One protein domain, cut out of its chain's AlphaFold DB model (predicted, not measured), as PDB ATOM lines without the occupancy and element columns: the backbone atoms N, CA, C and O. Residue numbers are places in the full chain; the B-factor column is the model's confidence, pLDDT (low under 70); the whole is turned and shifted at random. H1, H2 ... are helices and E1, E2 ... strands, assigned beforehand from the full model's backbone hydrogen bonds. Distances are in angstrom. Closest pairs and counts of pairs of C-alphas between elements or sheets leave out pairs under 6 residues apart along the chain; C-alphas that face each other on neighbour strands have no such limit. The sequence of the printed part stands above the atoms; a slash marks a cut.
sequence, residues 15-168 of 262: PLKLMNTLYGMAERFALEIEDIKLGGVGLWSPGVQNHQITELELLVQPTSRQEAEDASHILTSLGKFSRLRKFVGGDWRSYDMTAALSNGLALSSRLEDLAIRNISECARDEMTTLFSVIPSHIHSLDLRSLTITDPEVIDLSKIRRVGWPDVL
ATOM      1  N   PRO A  15      70.414 -30.625 -35.465       53.22
ATOM      2  CA  PRO A  15      71.546 -31.552 -35.434       53.22
ATOM      3  C   PRO A  15      71.897 -32.019 -34.021       53.22
ATOM      4  O   PRO A  15      72.099 -33.208 -33.815       53.22
ATOM      5  N   LEU A  16      71.904 -31.109 -33.038       52.06
ATOM      6  CA  LEU A  16      72.323 -31.433 -31.672       52.06
ATOM      7  C   LEU A  16      71.334 -32.378 -30.981       52.06
ATOM      8  O   LEU A  16      71.750 -33.322 -30.323       52.06
ATOM      9  N   LYS A  17      70.024 -32.163 -31.166       58.47
ATOM     10  CA  LYS A  17      68.997 -33.027 -30.567       58.47
ATOM     11  C   LYS A  17      69.050 -34.441 -31.150       58.47
ATOM     12  O   LYS A  17      69.022 -35.391 -30.384       58.47
ATOM     13  N   LEU A  18      69.193 -34.576 -32.474       58.16
ATOM     14  CA  LEU A  18      69.332 -35.885 -33.121       58.16
ATOM     15  C   LEU A  18      70.610 -36.600 -32.669       58.16
ATOM     16  O   LEU A  18      70.555 -37.783 -32.364       58.16
ATOM     17  N   MET A  19      71.735 -35.882 -32.593       59.53
ATOM     18  CA  MET A  19      72.999 -36.454 -32.131       59.53
ATOM     19  C   MET A  19      72.926 -36.872 -30.664       59.53
ATOM     20  O   MET A  19      73.351 -37.968 -30.337       59.53
ATOM     21  N   ASN A  20      72.329 -36.064 -29.786       64.19
ATOM     22  CA  ASN A  20      72.138 -36.440 -28.384       64.19
ATOM     23  C   ASN A  20      71.215 -37.657 -28.241       64.19
ATOM     24  O   ASN A  20      71.473 -38.511 -27.400       64.19
ATOM     25  N   THR A  21      70.176 -37.765 -29.073       63.69
ATOM     26  CA  THR A  21      69.318 -38.955 -29.136       63.69
ATOM     27  C   THR A  21      70.092 -40.175 -29.647       63.69
ATOM     28  O   THR A  21      70.000 -41.237 -29.044       63.69
ATOM     29  N   LEU A  22      70.906 -40.026 -30.697       60.81
ATOM     30  CA  LEU A  22      71.792 -41.074 -31.221       60.81
ATOM     31  C   LEU A  22      72.802 -41.546 -30.169       60.81
ATOM     32  O   LEU A  22      72.937 -42.745 -29.972       60.81
ATOM     33  N   TYR A  23      73.471 -40.628 -29.468       59.62
ATOM     34  CA  TYR A  23      74.433 -40.955 -28.413       59.62
ATOM     35  C   TYR A  23      73.758 -41.586 -27.198       59.62
ATOM     36  O   TYR A  23      74.224 -42.612 -26.714       59.62
ATOM     37  N   GLY A  24      72.632 -41.025 -26.753       62.00
ATOM     38  CA  GLY A  24      71.847 -41.593 -25.661       62.00
ATOM     39  C   GLY A  24      71.320 -42.991 -25.987       62.00
ATOM     40  O   GLY A  24      71.240 -43.831 -25.100       62.00
ATOM     41  N   MET A  25      71.005 -43.272 -27.255       56.25
ATOM     42  CA  MET A  25      70.640 -44.618 -27.694       56.25
ATOM     43  C   MET A  25      71.849 -45.532 -27.882       56.25
ATOM     44  O   MET A  25      71.773 -46.688 -27.492       56.25
ATOM     45  N   ALA A  26      72.978 -45.045 -28.395       54.81
ATOM     46  CA  ALA A  26      74.187 -45.856 -28.525       54.81
ATOM     47  C   ALA A  26      74.687 -46.356 -27.165       54.81
ATOM     48  O   ALA A  26      75.031 -47.528 -27.031       54.81
ATOM     49  N   GLU A  27      74.627 -45.496 -26.146       45.72
ATOM     50  CA  GLU A  27      74.947 -45.842 -24.760       45.72
ATOM     51  C   GLU A  27      73.950 -46.850 -24.158       45.72
ATOM     52  O   GLU A  27      74.348 -47.728 -23.397       45.72
ATOM     53  N   ARG A  28      72.659 -46.764 -24.513       42.53
ATOM     54  CA  ARG A  28      71.594 -47.624 -23.957       42.53
ATOM     55  C   ARG A  28      71.436 -48.975 -24.648       42.53
ATOM     56  O   ARG A  28      71.074 -49.943 -23.992       42.53
ATOM     57  N   PHE A  29      71.677 -49.043 -25.952       40.59
ATOM     58  CA  PHE A  29      71.366 -50.217 -26.773       40.59
ATOM     59  C   PHE A  29      72.582 -51.026 -27.196       40.59
ATOM     60  O   PHE A  29      72.422 -51.972 -27.961       40.59
ATOM     61  N   ALA A  30      73.781 -50.651 -26.737       37.69
ATOM     62  CA  ALA A  30      75.023 -51.179 -27.289       37.69
ATOM     63  C   ALA A  30      74.989 -51.129 -28.829       37.69
ATOM     64  O   ALA A  30      75.327 -52.110 -29.489       37.69
ATOM     65  N   LEU A  31      74.521 -50.002 -29.401       38.44
ATOM     66  CA  LEU A  31      74.607 -49.809 -30.849       38.44
ATOM     67  C   LEU A  31      76.089 -49.847 -31.192       38.44
ATOM     68  O   LEU A  31      76.840 -48.930 -30.855       38.44
ATOM     69  N   GLU A  32      76.500 -50.923 -31.846       36.94
ATOM     70  CA  GLU A  32      77.818 -51.040 -32.433       36.94
ATOM     71  C   GLU A  32      77.818 -50.110 -33.649       36.94
ATOM     72  O   GLU A  32      77.480 -50.477 -34.771       36.94
ATOM     73  N   ILE A  33      78.106 -48.827 -33.414       47.97
ATOM     74  CA  ILE A  33      78.389 -47.889 -34.497       47.97
ATOM     75  C   ILE A  33      79.806 -48.220 -34.984       47.97
ATOM     76  O   ILE A  33      80.762 -47.506 -34.683       47.97
ATOM     77  N   GLU A  34      79.940 -49.357 -35.672       38.28
ATOM     78  CA  GLU A  34      81.229 -49.979 -36.014       38.28
ATOM     79  C   GLU A  34      82.078 -49.125 -36.959       38.28
ATOM     80  O   GLU A  34      83.292 -49.285 -37.019       38.28
ATOM     81  N   ASP A  35      81.471 -48.176 -37.673       35.69
ATOM     82  CA  ASP A  35      82.191 -47.342 -38.626       35.69
ATOM     83  C   ASP A  35      81.473 -45.999 -38.841       35.69
ATOM     84  O   ASP A  35      80.876 -45.730 -39.887       35.69
ATOM     85  N   ILE A  36      81.596 -45.065 -37.887       41.03
ATOM     86  CA  ILE A  36      81.512 -43.647 -38.273       41.03
ATOM     87  C   ILE A  36      82.802 -43.325 -39.033       41.03
ATOM     88  O   ILE A  36      83.730 -42.724 -38.491       41.03
ATOM     89  N   LYS A  37      82.875 -43.717 -40.311       35.00
ATOM     90  CA  LYS A  37      83.919 -43.244 -41.227       35.00
ATOM     91  C   LYS A  37      83.677 -41.767 -41.513       35.00
ATOM     92  O   LYS A  37      83.161 -41.373 -42.559       35.00
ATOM     93  N   LEU A  38      84.053 -40.933 -40.544       34.78
ATOM     94  CA  LEU A  38      84.252 -39.507 -40.723       34.78
ATOM     95  C   LEU A  38      85.375 -39.382 -41.746       34.78
ATOM     96  O   LEU A  38      86.546 -39.583 -41.431       34.78
ATOM     97  N   GLY A  39      85.016 -39.153 -43.007       28.02
ATOM     98  CA  GLY A  39      85.989 -38.910 -44.064       28.02
ATOM     99  C   GLY A  39      86.851 -37.702 -43.701       28.02
ATOM    100  O   GLY A  39      86.452 -36.570 -43.963       28.02
ATOM    101  N   GLY A  40      88.004 -37.957 -43.078       28.38
ATOM    102  CA  GLY A  40      88.986 -36.956 -42.671       28.38
ATOM    103  C   GLY A  40      89.451 -37.111 -41.222       28.38
ATOM    104  O   GLY A  40      88.757 -36.674 -40.317       28.38
ATOM    105  N   VAL A  41      90.646 -37.697 -41.071       29.17
ATOM    106  CA  VAL A  41      91.642 -37.579 -39.980       29.17
ATOM    107  C   VAL A  41      91.103 -37.548 -38.541       29.17
ATOM    108  O   VAL A  41      90.502 -36.582 -38.086       29.17
ATOM    109  N   GLY A  42      91.416 -38.613 -37.799       33.28
ATOM    110  CA  GLY A  42      91.026 -38.791 -36.408       33.28
ATOM    111  C   GLY A  42      91.444 -37.653 -35.477       33.28
ATOM    112  O   GLY A  42      92.598 -37.251 -35.436       33.28
ATOM    113  N   LEU A  43      90.484 -37.183 -34.691       32.09
ATOM    114  CA  LEU A  43      90.523 -37.107 -33.232       32.09
ATOM    115  C   LEU A  43      89.105 -36.729 -32.797       32.09
ATOM    116  O   LEU A  43      88.484 -35.834 -33.373       32.09
ATOM    117  N   TRP A  44      88.576 -37.442 -31.807       42.66
ATOM    118  CA  TRP A  44      87.229 -37.239 -31.287       42.66
ATOM    119  C   TRP A  44      87.015 -35.770 -30.915       42.66
ATOM    120  O   TRP A  44      87.744 -35.215 -30.099       42.66
ATOM    121  N   SER A  45      86.020 -35.143 -31.542       34.81
ATOM    122  CA  SER A  45      85.622 -33.766 -31.264       34.81
ATOM    123  C   SER A  45      84.109 -33.713 -31.027       34.81
ATOM    124  O   SER A  45      83.362 -34.371 -31.759       34.81
ATOM    125  N   PRO A  46      83.633 -32.929 -30.043       37.69
ATOM    126  CA  PRO A  46      82.214 -32.708 -29.779       37.69
ATOM    127  C   PRO A  46      81.624 -31.875 -30.922       37.69
ATOM    128  O   PRO A  46      81.565 -30.650 -30.870       37.69
ATOM    129  N   GLY A  47      81.279 -32.534 -32.024       41.38
ATOM    130  CA  GLY A  47      80.905 -31.826 -33.242       41.38
ATOM    131  C   GLY A  47      80.682 -32.709 -34.460       41.38
ATOM    132  O   GLY A  47      80.846 -32.215 -35.573       41.38
ATOM    133  N   VAL A  48      80.315 -33.984 -34.286       46.47
ATOM    134  CA  VAL A  48      79.905 -34.823 -35.420       46.47
ATOM    135  C   VAL A  48      78.641 -34.209 -36.018       46.47
ATOM    136  O   VAL A  48      77.546 -34.286 -35.463       46.47
ATOM    137  N   GLN A  49      78.809 -33.520 -37.141       54.19
ATOM    138  CA  GLN A  49      77.694 -33.016 -37.920       54.19
ATOM    139  C   GLN A  49      77.070 -34.211 -38.644       54.19
ATOM    140  O   GLN A  49      77.775 -34.947 -39.334       54.19
ATOM    141  N   ASN A  50      75.743 -34.364 -38.553       56.97
ATOM    142  CA  ASN A  50      74.950 -35.409 -39.231       56.97
ATOM    143  C   ASN A  50      75.305 -35.635 -40.715       56.97
ATOM    144  O   ASN A  50      74.966 -36.654 -41.300       56.97
ATOM    145  N   HIS A  51      75.962 -34.672 -41.356       63.16
ATOM    146  CA  HIS A  51      76.307 -34.682 -42.772       63.16
ATOM    147  C   HIS A  51      77.466 -35.628 -43.116       63.16
ATOM    148  O   HIS A  51      77.820 -35.716 -44.287       63.16
ATOM    149  N   GLN A  52      78.090 -36.291 -42.137       74.94
ATOM    150  CA  GLN A  52      79.237 -37.180 -42.362       74.94
ATOM    151  C   GLN A  52      78.905 -38.674 -42.256       74.94
ATOM    152  O   GLN A  52      79.737 -39.486 -42.651       74.94
ATOM    153  N   ILE A  53      77.712 -39.043 -41.782       82.50
ATOM    154  CA  ILE A  53      77.315 -40.450 -41.652       82.50
ATOM    155  C   ILE A  53      77.075 -41.031 -43.049       82.50
ATOM    156  O   ILE A  53      76.274 -40.502 -43.822       82.50
ATOM    157  N   THR A  54      77.814 -42.093 -43.370       89.25
ATOM    158  CA  THR A  54      77.765 -42.797 -44.661       89.25
ATOM    159  C   THR A  54      77.163 -44.190 -44.539       89.25
ATOM    160  O   THR A  54      76.488 -44.636 -45.464       89.25
ATOM    161  N   GLU A  55      77.325 -44.832 -43.389       92.25
ATOM    162  CA  GLU A  55      76.718 -46.116 -43.058       92.25
ATOM    163  C   GLU A  55      76.024 -45.995 -41.698       92.25
ATOM    164  O   GLU A  55      76.535 -45.327 -40.796       92.25
ATOM    165  N   LEU A  56      74.840 -46.588 -41.565       90.25
ATOM    166  CA  LEU A  56      74.086 -46.624 -40.315       90.25
ATOM    167  C   LEU A  56      73.461 -48.004 -40.138       90.25
ATOM    168  O   LEU A  56      72.721 -48.466 -41.004       90.25
ATOM    169  N   GLU A  57      73.723 -48.618 -38.992       92.56
ATOM    170  CA  GLU A  57      73.080 -49.851 -38.558       92.56
ATOM    171  C   GLU A  57      72.248 -49.575 -37.304       92.56
ATOM    172  O   GLU A  57      72.726 -48.994 -36.331       92.56
ATOM    173  N   LEU A  58      70.966 -49.926 -37.365       91.62
ATOM    174  CA  LEU A  58      69.985 -49.741 -36.306       91.62
ATOM    175  C   LEU A  58      69.174 -51.030 -36.151       91.62
ATOM    176  O   LEU A  58      68.080 -51.173 -36.702       91.62
ATOM    177  N   LEU A  59      69.741 -51.975 -35.408       90.38
ATOM    178  CA  LEU A  59      69.076 -53.202 -34.979       90.38
ATOM    179  C   LEU A  59      68.610 -53.006 -33.537       90.38
ATOM    180  O   LEU A  59      69.431 -52.944 -32.627       90.38
ATOM    181  N   VAL A  60      67.305 -52.825 -33.325       88.88
ATOM    182  CA  VAL A  60      66.783 -52.433 -32.009       88.88
ATOM    183  C   VAL A  60      65.469 -53.134 -31.676       88.88
ATOM    184  O   VAL A  60      64.514 -53.104 -32.447       88.88
ATOM    185  N   GLN A  61      65.418 -53.716 -30.475       90.81
ATOM    186  CA  GLN A  61      64.213 -54.245 -29.830       90.81
ATOM    187  C   GLN A  61      63.812 -53.290 -28.705       90.81
ATOM    188  O   GLN A  61      64.237 -53.502 -27.568       90.81
ATOM    189  N   PRO A  62      63.061 -52.209 -28.988       86.75
ATOM    190  CA  PRO A  62      62.701 -51.252 -27.948       86.75
ATOM    191  C   PRO A  62      61.895 -51.954 -26.850       86.75
ATOM    192  O   PRO A  62      60.882 -52.600 -27.115       86.75
ATOM    193  N   THR A  63      62.357 -51.820 -25.610       90.06
ATOM    194  CA  THR A  63      61.716 -52.399 -24.418       90.06
ATOM    195  C   THR A  63      60.800 -51.400 -23.721       90.06
ATOM    196  O   THR A  63      59.911 -51.785 -22.960       90.06
ATOM    197  N   SER A  64      60.989 -50.108 -24.004       90.62
ATOM    198  CA  SER A  64      60.157 -49.025 -23.495       90.62
ATOM    199  C   SER A  64      59.550 -48.187 -24.620       90.62
ATOM    200  O   SER A  64      60.031 -48.141 -25.752       90.62
ATOM    201  N   ARG A  65      58.471 -47.468 -24.297       90.50
ATOM    202  CA  ARG A  65      57.839 -46.536 -25.238       90.50
ATOM    203  C   ARG A  65      58.793 -45.417 -25.667       90.50
ATOM    204  O   ARG A  65      58.842 -45.085 -26.843       90.50
ATOM    205  N   GLN A  66      59.557 -44.867 -24.722       88.88
ATOM    206  CA  GLN A  66      60.513 -43.793 -25.004       88.88
ATOM    207  C   GLN A  66      61.572 -44.245 -26.014       88.88
ATOM    208  O   GLN A  66      61.896 -43.525 -26.948       88.88
ATOM    209  N   GLU A  67      62.065 -45.467 -25.847       86.19
ATOM    210  CA  GLU A  67      63.006 -46.104 -26.762       86.19
ATOM    211  C   GLU A  67      62.448 -46.248 -28.183       86.19
ATOM    212  O   GLU A  67      63.130 -45.919 -29.153       86.19
ATOM    213  N   ALA A  68      61.196 -46.691 -28.310       89.56
ATOM    214  CA  ALA A  68      60.528 -46.787 -29.605       89.56
ATOM    215  C   ALA A  68      60.344 -45.406 -30.260       89.56
ATOM    216  O   ALA A  68      60.541 -45.268 -31.469       89.56
ATOM    217  N   GLU A  69      59.999 -44.377 -29.478       90.50
ATOM    218  CA  GLU A  69      59.859 -42.995 -29.957       90.50
ATOM    219  C   GLU A  69      61.204 -42.421 -30.431       90.50
ATOM    220  O   GLU A  69      61.285 -41.833 -31.514       90.50
ATOM    221  N   ASP A  70      62.276 -42.650 -29.671       87.31
ATOM    222  CA  ASP A  70      63.627 -42.203 -30.010       87.31
ATOM    223  C   ASP A  70      64.133 -42.889 -31.293       87.31
ATOM    224  O   ASP A  70      64.630 -42.219 -32.208       87.31
ATOM    225  N   ALA A  71      63.942 -44.207 -31.416       90.69
ATOM    226  CA  ALA A  71      64.294 -44.964 -32.616       90.69
ATOM    227  C   ALA A  71      63.467 -44.526 -33.837       90.69
ATOM    228  O   ALA A  71      64.022 -44.272 -34.909       90.69
ATOM    229  N   SER A  72      62.156 -44.330 -33.670       93.31
ATOM    230  CA  SER A  72      61.273 -43.805 -34.723       93.31
ATOM    231  C   SER A  72      61.699 -42.409 -35.186       93.31
ATOM    232  O   SER A  72      61.655 -42.093 -36.379       93.31
ATOM    233  N   HIS A  73      62.167 -41.558 -34.270       91.25
ATOM    234  CA  HIS A  73      62.658 -40.227 -34.615       91.25
ATOM    235  C   HIS A  73      63.937 -40.274 -35.473       91.25
ATOM    236  O   HIS A  73      64.083 -39.466 -36.401       91.25
ATOM    237  N   ILE A  74      64.844 -41.226 -35.212       90.50
ATOM    238  CA  ILE A  74      66.007 -41.477 -36.081       90.50
ATOM    239  C   ILE A  74      65.555 -41.952 -37.456       90.50
ATOM    240  O   ILE A  74      65.970 -41.367 -38.456       90.50
ATOM    241  N   LEU A  75      64.690 -42.968 -37.502       94.19
ATOM    242  CA  LEU A  75      64.196 -43.557 -38.746       94.19
ATOM    243  C   LEU A  75      63.522 -42.503 -39.636       94.19
ATOM    244  O   LEU A  75      63.872 -42.356 -40.802       94.19
ATOM    245  N   THR A  76      62.664 -41.659 -39.061       94.44
ATOM    246  CA  THR A  76      62.021 -40.543 -39.784       94.44
ATOM    247  C   THR A  76      63.041 -39.517 -40.297       94.44
ATOM    248  O   THR A  76      62.811 -38.815 -41.282       94.44
ATOM    249  N   SER A  77      64.190 -39.408 -39.632       92.44
ATOM    250  CA  SER A  77      65.257 -38.475 -39.986       92.44
ATOM    251  C   SER A  77      66.272 -39.045 -40.980       92.44
ATOM    252  O   SER A  77      67.222 -38.329 -41.294       92.44
ATOM    253  N   LEU A  78      66.083 -40.259 -41.522       91.00
ATOM    254  CA  LEU A  78      67.053 -40.878 -42.440       91.00
ATOM    255  C   LEU A  78      67.384 -39.991 -43.651       91.00
ATOM    256  O   LEU A  78      68.554 -39.793 -43.974       91.00
ATOM    257  N   GLY A  79      66.381 -39.330 -44.235       88.44
ATOM    258  CA  GLY A  79      66.584 -38.392 -45.344       88.44
ATOM    259  C   GLY A  79      67.426 -37.151 -45.009       88.44
ATOM    260  O   GLY A  79      67.883 -36.450 -45.911       88.44
ATOM    261  N   LYS A  80      67.676 -36.861 -43.723       89.69
ATOM    262  CA  LYS A  80      68.567 -35.765 -43.300       89.69
ATOM    263  C   LYS A  80      70.045 -36.149 -43.393       89.69
ATOM    264  O   LYS A  80      70.900 -35.259 -43.394       89.69
ATOM    265  N   PHE A  81      70.365 -37.440 -43.487       87.88
ATOM    266  CA  PHE A  81      71.729 -37.916 -43.685       87.88
ATOM    267  C   PHE A  81      72.081 -37.866 -45.176       87.88
ATOM    268  O   PHE A  81      72.050 -38.858 -45.896       87.88
ATOM    269  N   SER A  82      72.452 -36.679 -45.656       87.62
ATOM    270  CA  SER A  82      72.735 -36.409 -47.077       87.62
ATOM    271  C   SER A  82      73.908 -37.195 -47.678       87.62
ATOM    272  O   SER A  82      74.166 -37.087 -48.877       87.62
ATOM    273  N   ARG A  83      74.650 -37.958 -46.866       89.56
ATOM    274  CA  ARG A  83      75.741 -38.840 -47.296       89.56
ATOM    275  C   ARG A  83      75.501 -40.314 -46.980       89.56
ATOM    276  O   ARG A  83      76.377 -41.108 -47.309       89.56
ATOM    277  N   LEU A  84      74.360 -40.671 -46.391       92.69
ATOM    278  CA  LEU A  84      74.047 -42.051 -46.046       92.69
ATOM    279  C   LEU A  84      73.892 -42.877 -47.322       92.69
ATOM    280  O   LEU A  84      73.005 -42.613 -48.131       92.69
ATOM    281  N   ARG A  85      74.783 -43.853 -47.483       94.62
ATOM    282  CA  ARG A  85      74.827 -44.802 -48.595       94.62
ATOM    283  C   ARG A  85      74.348 -46.178 -48.188       94.62
ATOM    284  O   ARG A  85      73.725 -46.840 -49.004       94.62
ATOM    285  N   LYS A  86      74.590 -46.590 -46.945       95.56
ATOM    286  CA  LYS A  86      74.180 -47.904 -46.456       95.56
ATOM    287  C   LYS A  86      73.358 -47.786 -45.191       95.56
ATOM    288  O   LYS A  86      73.774 -47.130 -44.239       95.56
ATOM    289  N   PHE A  87      72.210 -48.442 -45.182       95.75
ATOM    290  CA  PHE A  87      71.350 -48.533 -44.016       95.75
ATOM    291  C   PHE A  87      71.006 -49.991 -43.736       95.75
ATOM    292  O   PHE A  87      70.520 -50.705 -44.613       95.75
ATOM    293  N   VAL A  88      71.237 -50.416 -42.502       95.31
ATOM    294  CA  VAL A  88      70.789 -51.702 -41.977       95.31
ATOM    295  C   VAL A  88      69.806 -51.405 -40.853       95.31
ATOM    296  O   VAL A  88      70.165 -50.757 -39.879       95.31
ATOM    297  N   GLY A  89      68.558 -51.832 -40.993       93.56
ATOM    298  CA  GLY A  89      67.511 -51.600 -40.003       93.56
ATOM    299  C   GLY A  89      66.775 -52.885 -39.674       93.56
ATOM    300  O   GLY A  89      66.498 -53.689 -40.566       93.56
ATOM    301  N   GLY A  90      66.439 -53.098 -38.410       93.56
ATOM    302  CA  GLY A  90      65.683 -54.281 -38.059       93.56
ATOM    303  C   GLY A  90      65.471 -54.535 -36.582       93.56
ATOM    304  O   GLY A  90      65.748 -53.698 -35.728       93.56
ATOM    305  N   ASP A  91      64.986 -55.744 -36.322       91.62
ATOM    306  CA  ASP A  91      64.744 -56.311 -34.997       91.62
ATOM    307  C   ASP A  91      63.632 -55.642 -34.177       91.62
ATOM    308  O   ASP A  91      63.432 -56.024 -33.035       91.62
ATOM    309  N   TRP A  92      62.822 -54.735 -34.722       92.50
ATOM    310  CA  TRP A  92      61.711 -54.142 -33.966       92.50
ATOM    311  C   TRP A  92      60.364 -54.851 -34.171       92.50
ATOM    312  O   TRP A  92      60.106 -55.518 -35.178       92.50
ATOM    313  N   ARG A  93      59.470 -54.644 -33.193       90.62
ATOM    314  CA  ARG A  93      58.056 -55.057 -33.208       90.62
ATOM    315  C   ARG A  93      57.129 -53.861 -33.045       90.62
ATOM    316  O   ARG A  93      56.391 -53.749 -32.074       90.62
ATOM    317  N   SER A  94      57.285 -52.877 -33.922       89.62
ATOM    318  CA  SER A  94      56.567 -51.611 -33.804       89.62
ATOM    319  C   SER A  94      56.115 -51.112 -35.165       89.62
ATOM    320  O   SER A  94      56.917 -50.931 -36.089       89.62
ATOM    321  N   TYR A  95      54.812 -50.850 -35.245       89.94
ATOM    322  CA  TYR A  95      54.186 -50.171 -36.368       89.94
ATOM    323  C   TYR A  95      54.813 -48.796 -36.605       89.94
ATOM    324  O   TYR A  95      55.273 -48.504 -37.709       89.94
ATOM    325  N   ASP A  96      54.895 -47.982 -35.551       91.94
ATOM    326  CA  ASP A  96      55.384 -46.605 -35.631       91.94
ATOM    327  C   ASP A  96      56.811 -46.550 -36.180       91.94
ATOM    328  O   ASP A  96      57.134 -45.689 -37.000       91.94
ATOM    329  N   MET A  97      57.647 -47.522 -35.810       93.62
ATOM    330  CA  MET A  97      59.003 -47.643 -36.343       93.62
ATOM    331  C   MET A  97      59.017 -48.004 -37.828       93.62
ATOM    332  O   MET A  97      59.795 -47.437 -38.594       93.62
ATOM    333  N   THR A  98      58.144 -48.907 -38.270       93.38
ATOM    334  CA  THR A  98      58.063 -49.289 -39.686       93.38
ATOM    335  C   THR A  98      57.518 -48.149 -40.554       93.38
ATOM    336  O   THR A  98      58.042 -47.880 -41.642       93.38
ATOM    337  N   ALA A  99      56.535 -47.404 -40.047       93.38
ATOM    338  CA  ALA A  99      56.042 -46.182 -40.673       93.38
ATOM    339  C   ALA A  99      57.128 -45.089 -40.714       93.38
ATOM    340  O   ALA A  99      57.342 -44.450 -41.747       93.38
ATOM    341  N   ALA A 100      57.874 -44.908 -39.623       95.31
ATOM    342  CA  ALA A 100      58.994 -43.978 -39.554       95.31
ATOM    343  C   ALA A 100      60.111 -44.331 -40.546       95.31
ATOM    344  O   ALA A 100      60.623 -43.441 -41.227       95.31
ATOM    345  N   LEU A 101      60.456 -45.619 -40.674       95.50
ATOM    346  CA  LEU A 101      61.407 -46.099 -41.676       95.50
ATOM    347  C   LEU A 101      60.912 -45.766 -43.084       95.50
ATOM    348  O   LEU A 101      61.665 -45.207 -43.875       95.50
ATOM    349  N   SER A 102      59.643 -46.052 -43.377       94.50
ATOM    350  CA  SER A 102      59.026 -45.752 -44.673       94.50
ATOM    351  C   SER A 102      59.158 -44.265 -45.030       94.50
ATOM    352  O   SER A 102      59.631 -43.914 -46.114       94.50
ATOM    353  N   ASN A 103      58.838 -43.380 -44.082       94.44
ATOM    354  CA  ASN A 103      58.973 -41.930 -44.246       94.44
ATOM    355  C   ASN A 103      60.433 -41.496 -44.450       94.44
ATOM    356  O   ASN A 103      60.724 -40.644 -45.291       94.44
ATOM    357  N   GLY A 104      61.360 -42.083 -43.695       94.62
ATOM    358  CA  GLY A 104      62.787 -41.804 -43.818       94.62
ATOM    359  C   GLY A 104      63.376 -42.235 -45.159       94.62
ATOM    360  O   GLY A 104      64.133 -41.478 -45.774       94.62
ATOM    361  N   LEU A 105      63.010 -43.429 -45.632       94.00
ATOM    362  CA  LEU A 105      63.455 -43.981 -46.913       94.00
ATOM    363  C   LEU A 105      62.951 -43.151 -48.091       94.00
ATOM    364  O   LEU A 105      63.741 -42.853 -48.984       94.00
ATOM    365  N   ALA A 106      61.698 -42.690 -48.052       92.69
ATOM    366  CA  ALA A 106      61.134 -41.822 -49.089       92.69
ATOM    367  C   ALA A 106      61.947 -40.527 -49.303       92.69
ATOM    368  O   ALA A 106      61.947 -39.957 -50.393       92.69
ATOM    369  N   LEU A 107      62.659 -40.064 -48.269       92.19
ATOM    370  CA  LEU A 107      63.492 -38.860 -48.298       92.19
ATOM    371  C   LEU A 107      64.989 -39.152 -48.510       92.19
ATOM    372  O   LEU A 107      65.794 -38.223 -48.614       92.19
ATOM    373  N   SER A 108      65.386 -40.423 -48.571       92.12
ATOM    374  CA  SER A 108      66.784 -40.841 -48.693       92.12
ATOM    375  C   SER A 108      67.192 -40.914 -50.166       92.12
ATOM    376  O   SER A 108      66.864 -41.860 -50.869       92.12
ATOM    377  N   SER A 109      67.903 -39.889 -50.648       91.31
ATOM    378  CA  SER A 109      68.259 -39.729 -52.075       91.31
ATOM    379  C   SER A 109      69.616 -40.309 -52.486       91.31
ATOM    380  O   SER A 109      69.946 -40.308 -53.670       91.31
ATOM    381  N   ARG A 110      70.433 -40.735 -51.518       93.12
ATOM    382  CA  ARG A 110      71.785 -41.269 -51.748       93.12
ATOM    383  C   ARG A 110      71.978 -42.686 -51.218       93.12
ATOM    384  O   ARG A 110      73.110 -43.157 -51.177       93.12
ATOM    385  N   LEU A 111      70.896 -43.327 -50.788       94.25
ATOM    386  CA  LEU A 111      70.960 -44.656 -50.210       94.25
ATOM    387  C   LEU A 111      71.165 -45.671 -51.338       94.25
ATOM    388  O   LEU A 111      70.341 -45.792 -52.237       94.25
ATOM    389  N   GLU A 112      72.286 -46.374 -51.301       94.81
ATOM    390  CA  GLU A 112      72.697 -47.359 -52.301       94.81
ATOM    391  C   GLU A 112      72.439 -48.785 -51.800       94.81
ATOM    392  O   GLU A 112      72.000 -49.631 -52.577       94.81
ATOM    393  N   ASP A 113      72.631 -49.024 -50.501       93.75
ATOM    394  CA  ASP A 113      72.502 -50.327 -49.859       93.75
ATOM    395  C   ASP A 113      71.470 -50.272 -48.728       93.75
ATOM    396  O   ASP A 113      71.584 -49.485 -47.786       93.75
ATOM    397  N   LEU A 114      70.467 -51.143 -48.795       95.00
ATOM    398  CA  LEU A 114      69.420 -51.254 -47.786       95.00
ATOM    399  C   LEU A 114      69.295 -52.701 -47.321       95.00
ATOM    400  O   LEU A 114      69.037 -53.600 -48.117       95.00
ATOM    401  N   ALA A 115      69.431 -52.925 -46.020       94.38
ATOM    402  CA  ALA A 115      69.133 -54.202 -45.394       94.38
ATOM    403  C   ALA A 115      68.021 -54.030 -44.359       94.38
ATOM    404  O   ALA A 115      68.139 -53.209 -43.453       94.38
ATOM    405  N   ILE A 116      66.949 -54.811 -44.486       93.50
ATOM    406  CA  ILE A 116      65.822 -54.818 -43.553       93.50
ATOM    407  C   ILE A 116      65.686 -56.218 -42.962       93.50
ATOM    408  O   ILE A 116      65.537 -57.200 -43.700       93.50
ATOM    409  N   ARG A 117      65.768 -56.329 -41.632       93.69
ATOM    410  CA  ARG A 117      65.879 -57.619 -40.939       93.69
ATOM    411  C   ARG A 117      64.890 -57.754 -39.790       93.69
ATOM    412  O   ARG A 117      64.669 -56.804 -39.055       93.69
ATOM    413  N   ASN A 118      64.345 -58.954 -39.602       89.75
ATOM    414  CA  ASN A 118      63.630 -59.356 -38.383       89.75
ATOM    415  C   ASN A 118      62.521 -58.376 -37.928       89.75
ATOM    416  O   ASN A 118      62.274 -58.237 -36.732       89.75
ATOM    417  N   ILE A 119      61.847 -57.691 -38.859       89.25
ATOM    418  CA  ILE A 119      60.661 -56.896 -38.523       89.25
ATOM    419  C   ILE A 119      59.505 -57.873 -38.336       89.25
ATOM    420  O   ILE A 119      59.110 -58.572 -39.273       89.25
ATOM    421  N   SER A 120      58.985 -57.925 -37.116       77.12
ATOM    422  CA  SER A 120      57.808 -58.724 -36.762       77.12
ATOM    423  C   SER A 120      56.663 -57.804 -36.350       77.12
ATOM    424  O   SER A 120      56.918 -56.697 -35.898       77.12
ATOM    425  N   GLU A 121      55.416 -58.252 -36.511       70.56
ATOM    426  CA  GLU A 121      54.213 -57.455 -36.198       70.56
ATOM    427  C   GLU A 121      54.055 -56.206 -37.079       70.56
ATOM    428  O   GLU A 121      53.899 -55.087 -36.600       70.56
ATOM    429  N   CYS A 122      54.073 -56.413 -38.394       70.88
ATOM    430  CA  CYS A 122      53.697 -55.397 -39.368       70.88
ATOM    431  C   CYS A 122      52.385 -55.831 -40.029       70.88
ATOM    432  O   CYS A 122      52.263 -56.989 -40.448       70.88
ATOM    433  N   ALA A 123      51.389 -54.947 -40.100       78.31
ATOM    434  CA  ALA A 123      50.174 -55.262 -40.838       78.31
ATOM    435  C   ALA A 123      50.509 -55.431 -42.330       78.31
ATOM    436  O   ALA A 123      51.443 -54.825 -42.859       78.31
ATOM    437  N   ARG A 124      49.732 -56.258 -43.036       71.25
ATOM    438  CA  ARG A 124      49.958 -56.571 -44.461       71.25
ATOM    439  C   ARG A 124      50.118 -55.314 -45.331       71.25
ATOM    440  O   ARG A 124      50.994 -55.250 -46.198       71.25
ATOM    441  N   ASP A 125      49.288 -54.310 -45.086       78.00
ATOM    442  CA  ASP A 125      49.262 -53.080 -45.883       78.00
ATOM    443  C   ASP A 125      50.514 -52.215 -45.652       78.00
ATOM    444  O   ASP A 125      50.942 -51.454 -46.520       78.00
ATOM    445  N   GLU A 126      51.166 -52.379 -44.505       81.19
ATOM    446  CA  GLU A 126      52.316 -51.584 -44.084       81.19
ATOM    447  C   GLU A 126      53.603 -52.084 -44.720       81.19
ATOM    448  O   GLU A 126      54.382 -51.278 -45.215       81.19
ATOM    449  N   MET A 127      53.798 -53.404 -44.793       83.56
ATOM    450  CA  MET A 127      54.915 -53.972 -45.555       83.56
ATOM    451  C   MET A 127      54.803 -53.575 -47.026       83.56
ATOM    452  O   MET A 127      55.787 -53.167 -47.640       83.56
ATOM    453  N   THR A 128      53.588 -53.615 -47.576       81.81
ATOM    454  CA  THR A 128      53.323 -53.150 -48.944       81.81
ATOM    455  C   THR A 128      53.686 -51.669 -49.104       81.81
ATOM    456  O   THR A 128      54.372 -51.302 -50.061       81.81
ATOM    457  N   THR A 129      53.303 -50.832 -48.134       85.56
ATOM    458  CA  THR A 129      53.649 -49.403 -48.092       85.56
ATOM    459  C   THR A 129      55.161 -49.194 -48.017       85.56
ATOM    460  O   THR A 129      55.716 -48.509 -48.876       85.56
ATOM    461  N   LEU A 130      55.845 -49.840 -47.069       88.56
ATOM    462  CA  LEU A 130      57.298 -49.800 -46.903       88.56
ATOM    463  C   LEU A 130      58.011 -50.137 -48.211       88.56
ATOM    464  O   LEU A 130      58.910 -49.419 -48.635       88.56
ATOM    465  N   PHE A 131      57.590 -51.203 -48.886       86.38
ATOM    466  CA  PHE A 131      58.224 -51.614 -50.129       86.38
ATOM    467  C   PHE A 131      57.940 -50.686 -51.308       86.38
ATOM    468  O   PHE A 131      58.800 -50.539 -52.178       86.38
ATOM    469  N   SER A 132      56.766 -50.058 -51.342       85.00
ATOM    470  CA  SER A 132      56.418 -49.072 -52.369       85.00
ATOM    471  C   SER A 132      57.230 -47.779 -52.267       85.00
ATOM    472  O   SER A 132      57.441 -47.120 -53.282       85.00
ATOM    473  N   VAL A 133      57.716 -47.439 -51.066       89.44
ATOM    474  CA  VAL A 133      58.522 -46.231 -50.831       89.44
ATOM    475  C   VAL A 133      60.025 -46.475 -50.929       89.44
ATOM    476  O   VAL A 133      60.791 -45.515 -50.857       89.44
ATOM    477  N   ILE A 134      60.469 -47.730 -51.099       88.75
ATOM    478  CA  ILE A 134      61.889 -48.032 -51.297       88.75
ATOM    479  C   ILE A 134      62.380 -47.296 -52.552       88.75
ATOM    480  O   ILE A 134      61.866 -47.556 -53.646       88.75
ATOM    481  N   PRO A 135      63.394 -46.417 -52.432       85.75
ATOM    482  CA  PRO A 135      63.897 -45.672 -53.572       85.75
ATOM    483  C   PRO A 135      64.374 -46.575 -54.713       85.75
ATOM    484  O   PRO A 135      65.057 -47.578 -54.510       85.75
ATOM    485  N   SER A 136      64.055 -46.184 -55.947       83.75
ATOM    486  CA  SER A 136      64.405 -46.951 -57.149       83.75
ATOM    487  C   SER A 136      65.904 -46.978 -57.462       83.75
ATOM    488  O   SER A 136      66.325 -47.790 -58.275       83.75
ATOM    489  N   HIS A 137      66.704 -46.114 -56.835       85.06
ATOM    490  CA  HIS A 137      68.151 -46.023 -57.046       85.06
ATOM    491  C   HIS A 137      68.974 -46.941 -56.125       85.06
ATOM    492  O   HIS A 137      70.201 -46.889 -56.163       85.06
ATOM    493  N   ILE A 138      68.326 -47.762 -55.294       88.44
ATOM    494  CA  ILE A 138      69.016 -48.728 -54.433       88.44
ATOM    495  C   ILE A 138      69.636 -49.840 -55.285       88.44
ATOM    496  O   ILE A 138      68.946 -50.500 -56.062       88.44
ATOM    497  N   HIS A 139      70.932 -50.077 -55.092       89.12
ATOM    498  CA  HIS A 139      71.717 -51.091 -55.793       89.12
ATOM    499  C   HIS A 139      71.652 -52.452 -55.096       89.12
ATOM    500  O   HIS A 139      71.553 -53.483 -55.766       89.12
ATOM    501  N   SER A 140      71.680 -52.465 -53.760       88.81
ATOM    502  CA  SER A 140      71.633 -53.683 -52.952       88.81
ATOM    503  C   SER A 140      70.449 -53.651 -51.996       88.81
ATOM    504  O   SER A 140      70.289 -52.712 -51.218       88.81
ATOM    505  N   LEU A 141      69.616 -54.694 -52.038       90.19
ATOM    506  CA  LEU A 141      68.499 -54.868 -51.118       90.19
ATOM    507  C   LEU A 141      68.562 -56.251 -50.462       90.19
ATOM    508  O   LEU A 141      68.370 -57.264 -51.136       90.19
ATOM    509  N   ASP A 142      68.783 -56.282 -49.150       89.12
ATOM    510  CA  ASP A 142      68.802 -57.494 -48.323       89.12
ATOM    511  C   ASP A 142      67.562 -57.524 -47.421       89.12
ATOM    512  O   ASP A 142      67.432 -56.730 -46.496       89.12
ATOM    513  N   LEU A 143      66.634 -58.441 -47.686       88.50
ATOM    514  CA  LEU A 143      65.422 -58.620 -46.887       88.50
ATOM    515  C   LEU A 143      65.507 -59.958 -46.154       88.50
ATOM    516  O   LEU A 143      65.541 -61.010 -46.798       88.50
ATOM    517  N   ARG A 144      65.533 -59.948 -44.815       87.25
ATOM    518  CA  ARG A 144      65.659 -61.179 -44.012       87.25
ATOM    519  C   ARG A 144      64.613 -61.273 -42.919       87.25
ATOM    520  O   ARG A 144      64.371 -60.313 -42.199       87.25
ATOM    521  N   SER A 145      64.059 -62.477 -42.759       83.88
ATOM    522  CA  SER A 145      63.150 -62.828 -41.658       83.88
ATOM    523  C   SER A 145      61.973 -61.858 -41.499       83.88
ATOM    524  O   SER A 145      61.580 -61.522 -40.386       83.88
ATOM    525  N   LEU A 146      61.437 -61.385 -42.619       82.62
ATOM    526  CA  LEU A 146      60.243 -60.553 -42.635       82.62
ATOM    527  C   LEU A 146      59.023 -61.472 -42.646       82.62
ATOM    528  O   LEU A 146      59.014 -62.478 -43.362       82.62
ATOM    529  N   THR A 147      57.995 -61.139 -41.870       75.62
ATOM    530  CA  THR A 147      56.699 -61.830 -41.914       75.62
ATOM    531  C   THR A 147      55.938 -61.419 -43.172       75.62
ATOM    532  O   THR A 147      54.990 -60.648 -43.099       75.62
ATOM    533  N   ILE A 148      56.400 -61.898 -44.329       68.81
ATOM    534  CA  ILE A 148      55.776 -61.648 -45.631       68.81
ATOM    535  C   ILE A 148      54.960 -62.879 -46.026       68.81
ATOM    536  O   ILE A 148      55.466 -64.001 -45.969       68.81
ATOM    537  N   THR A 149      53.708 -62.682 -46.439       66.44
ATOM    538  CA  THR A 149      52.867 -63.756 -46.992       66.44
ATOM    539  C   THR A 149      53.032 -63.876 -48.515       66.44
ATOM    540  O   THR A 149      53.328 -62.895 -49.191       66.44
ATOM    541  N   ASP A 150      52.826 -65.066 -49.099       55.69
ATOM    542  CA  ASP A 150      52.990 -65.307 -50.551       55.69
ATOM    543  C   ASP A 150      52.300 -64.272 -51.481       55.69
ATOM    544  O   ASP A 150      52.896 -63.904 -52.499       55.69
ATOM    545  N   PRO A 151      51.095 -63.746 -51.169       61.38
ATOM    546  CA  PRO A 151      50.468 -62.682 -51.960       61.38
ATOM    547  C   PRO A 151      51.300 -61.392 -52.033       61.38
ATOM    548  O   PRO A 151      51.364 -60.755 -53.083       61.38
ATOM    549  N   GLU A 152      51.983 -61.031 -50.949       60.47
ATOM    550  CA  GLU A 152      52.776 -59.801 -50.855       60.47
ATOM    551  C   GLU A 152      54.028 -59.889 -51.737       60.47
ATOM    552  O   GLU A 152      54.397 -58.919 -52.396       60.47
ATOM    553  N   VAL A 153      54.637 -61.075 -51.856       59.56
ATOM    554  CA  VAL A 153      55.756 -61.319 -52.786       59.56
ATOM    555  C   VAL A 153      55.329 -61.098 -54.243       59.56
ATOM    556  O   VAL A 153      56.085 -60.556 -55.056       59.56
ATOM    557  N   ILE A 154      54.100 -61.487 -54.585       52.69
ATOM    558  CA  ILE A 154      53.548 -61.293 -55.928       52.69
ATOM    559  C   ILE A 154      53.319 -59.803 -56.195       52.69
ATOM    560  O   ILE A 154      53.705 -59.321 -57.264       52.69
ATOM    561  N   ASP A 155      52.751 -59.057 -55.254       55.41
ATOM    562  CA  ASP A 155      52.511 -57.624 -55.438       55.41
ATOM    563  C   ASP A 155      53.811 -56.814 -55.469       55.41
ATOM    564  O   ASP A 155      53.957 -55.933 -56.320       55.41
ATOM    565  N   LEU A 156      54.829 -57.214 -54.703       56.97
ATOM    566  CA  LEU A 156      56.189 -56.680 -54.822       56.97
ATOM    567  C   LEU A 156      56.752 -56.807 -56.240       56.97
ATOM    568  O   LEU A 156      57.352 -55.871 -56.776       56.97
ATOM    569  N   SER A 157      56.533 -57.962 -56.871       47.81
ATOM    570  CA  SER A 157      56.982 -58.208 -58.241       47.81
ATOM    571  C   SER A 157      56.230 -57.361 -59.277       47.81
ATOM    572  O   SER A 157      56.803 -57.010 -60.312       47.81
ATOM    573  N   LYS A 158      54.971 -56.987 -59.001       48.38
ATOM    574  CA  LYS A 158      54.162 -56.110 -59.863       48.38
ATOM    575  C   LYS A 158      54.562 -54.645 -59.712       48.38
ATOM    576  O   LYS A 158      54.785 -53.994 -60.727       48.38
ATOM    577  N   ILE A 159      54.713 -54.160 -58.476       48.00
ATOM    578  CA  ILE A 159      55.152 -52.787 -58.172       48.00
ATOM    579  C   ILE A 159      56.502 -52.511 -58.853       48.00
ATOM    580  O   ILE A 159      56.686 -51.481 -59.499       48.00
ATOM    581  N   ARG A 160      57.426 -53.479 -58.820       49.47
ATOM    582  CA  ARG A 160      58.759 -53.340 -59.430       49.47
ATOM    583  C   ARG A 160      58.788 -53.413 -60.957       49.47
ATOM    584  O   ARG A 160      59.663 -52.801 -61.562       49.47
ATOM    585  N   ARG A 161      57.839 -54.100 -61.602       39.44
ATOM    586  CA  ARG A 161      57.760 -54.156 -63.077       39.44
ATOM    587  C   ARG A 161      57.438 -52.811 -63.725       39.44
ATOM    588  O   ARG A 161      57.729 -52.644 -64.903       39.44
ATOM    589  N   VAL A 162      56.849 -51.877 -62.984       37.53
ATOM    590  CA  VAL A 162      56.437 -50.567 -63.511       37.53
ATOM    591  C   VAL A 162      57.547 -49.511 -63.361       37.53
ATOM    592  O   VAL A 162      57.519 -48.505 -64.059       37.53
ATOM    593  N   GLY A 163      58.555 -49.734 -62.501       31.69
ATOM    594  CA  GLY A 163      59.501 -48.685 -62.090       31.69
ATOM    595  C   GLY A 163      60.949 -48.785 -62.586       31.69
ATOM    596  O   GLY A 163      61.668 -47.795 -62.475       31.69
ATOM    597  N   TRP A 164      61.419 -49.935 -63.087       39.00
ATOM    598  CA  TRP A 164      62.834 -50.150 -63.464       39.00
ATOM    599  C   TRP A 164      62.970 -50.569 -64.940       39.00
ATOM    600  O   TRP A 164      63.164 -51.754 -65.218       39.00
ATOM    601  N   PRO A 165      62.852 -49.640 -65.905       34.84
ATOM    602  CA  PRO A 165      62.971 -49.991 -67.318       34.84
ATOM    603  C   PRO A 165      64.408 -50.345 -67.747       34.84
ATOM    604  O   PRO A 165      64.567 -51.170 -68.643       34.84
ATOM    605  N   ASP A 166      65.446 -49.826 -67.071       38.72
ATOM    606  CA  ASP A 166      66.829 -49.883 -67.594       38.72
ATOM    607  C   ASP A 166      67.832 -50.714 -66.775       38.72
ATOM    608  O   ASP A 166      68.985 -50.876 -67.180       38.72
ATOM    609  N   VAL A 167      67.422 -51.309 -65.651       34.97
ATOM    610  CA  VAL A 167      68.289 -52.243 -64.915       34.97
ATOM    611  C   VAL A 167      67.999 -53.657 -65.400       34.97
ATOM    612  O   VAL A 167      66.906 -54.192 -65.201       34.97
ATOM    613  N   LEU A 168      68.988 -54.281 -66.044       36.62
ATOM    614  CA  LEU A 168      68.933 -55.688 -66.424       36.62
ATOM    615  C   LEU A 168      68.585 -56.523 -65.189       36.62
ATOM    616  O   LEU A 168      69.412 -56.691 -64.295       36.62
TER     617      LEU A 168
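Overview. This is residues 15 to 168 of the 262 residues of an uncharacterized protein of Heligmosomoides polygyrus (UniProt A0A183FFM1). The chain is wound in stacked turns, a short solenoid: four parallel strands E1 to E4 make one wall, and H2, H3, H4 and H5 stand in a row as the other. H1 packs slantwise on H2 at one end, where residues 41 to 46 stick out. The 154 printed residues include five named helices and four named strands, along the chain H1 E1 H2 E2 H3 E3 H4 E4 H5, class mixed; the parallel sheet's order is E1 E2 E3 E4. The whole is compact, radius of gyration of the C-alphas 15.9 A, and flat, 49 by 38 by 21 A.

Arrangement. E1, residues 55 to 59, is parallel to E2, residues 86 to 90, with N 58 and O 88 2.8 A apart. E2 is parallel to E3, residues 113 to 117 (N 115 and O 87, 2.8 A), and E3 to E4, residues 140 to 144 (N 116 and O 142, 2.8 A). H2, residues 65 to 76, is only just on the sheet, with 5 pairs of C-alphas within 10 A, and only grazes it; H3, residues 95 to 106, also only grazes it. Strand-helix-strand units, parallel neighbour strands joined through a helix, are E1, H2, E2; E2, H3, E3; and E3, H4, E4, with H4 at residues 124 to 132; their crossovers are right-handed. H2 and H3 touch, the closest C-alphas being those of Thr 76 and Gly 104, 4.3 A, at a shallow tilt of 16 degrees, the same way. H3 touches H4 with residues 98 to 102 alone, closest C-alphas Ser 102 and Leu 130, 4.9 A. H4 touches H5, residues 150 to 163, closest C-alphas Thr 128 and Glu 152, 6.9 A. H1, residues 15 to 29, touches H2 at a steep tilt of 51 degrees, opposite ways, closest C-alphas Thr 21 and Asp 70, 6.6 A. Every O i to N i+4 pair is within hydrogen-bond range in H1, H2, H3 and H4; in H5, 8 of 10.

Along the chain. H1 begins at C-alpha 15 (71.546, -31.552, -35.434) and is 20.6 A long; H5, 21.3 A, ends at C-alpha 163 (59.501, -48.685, -62.090).

Size, cuts and confidence. The C-alphas farthest apart are those of Leu 43 and Pro 151, 51.1 A. The printed part has no cut. The link from H1 to E1, 25 residues, is long. Mean pLDDT of the printed part is 73.3; residues 15 to 51 and 148 to 168 are under 70.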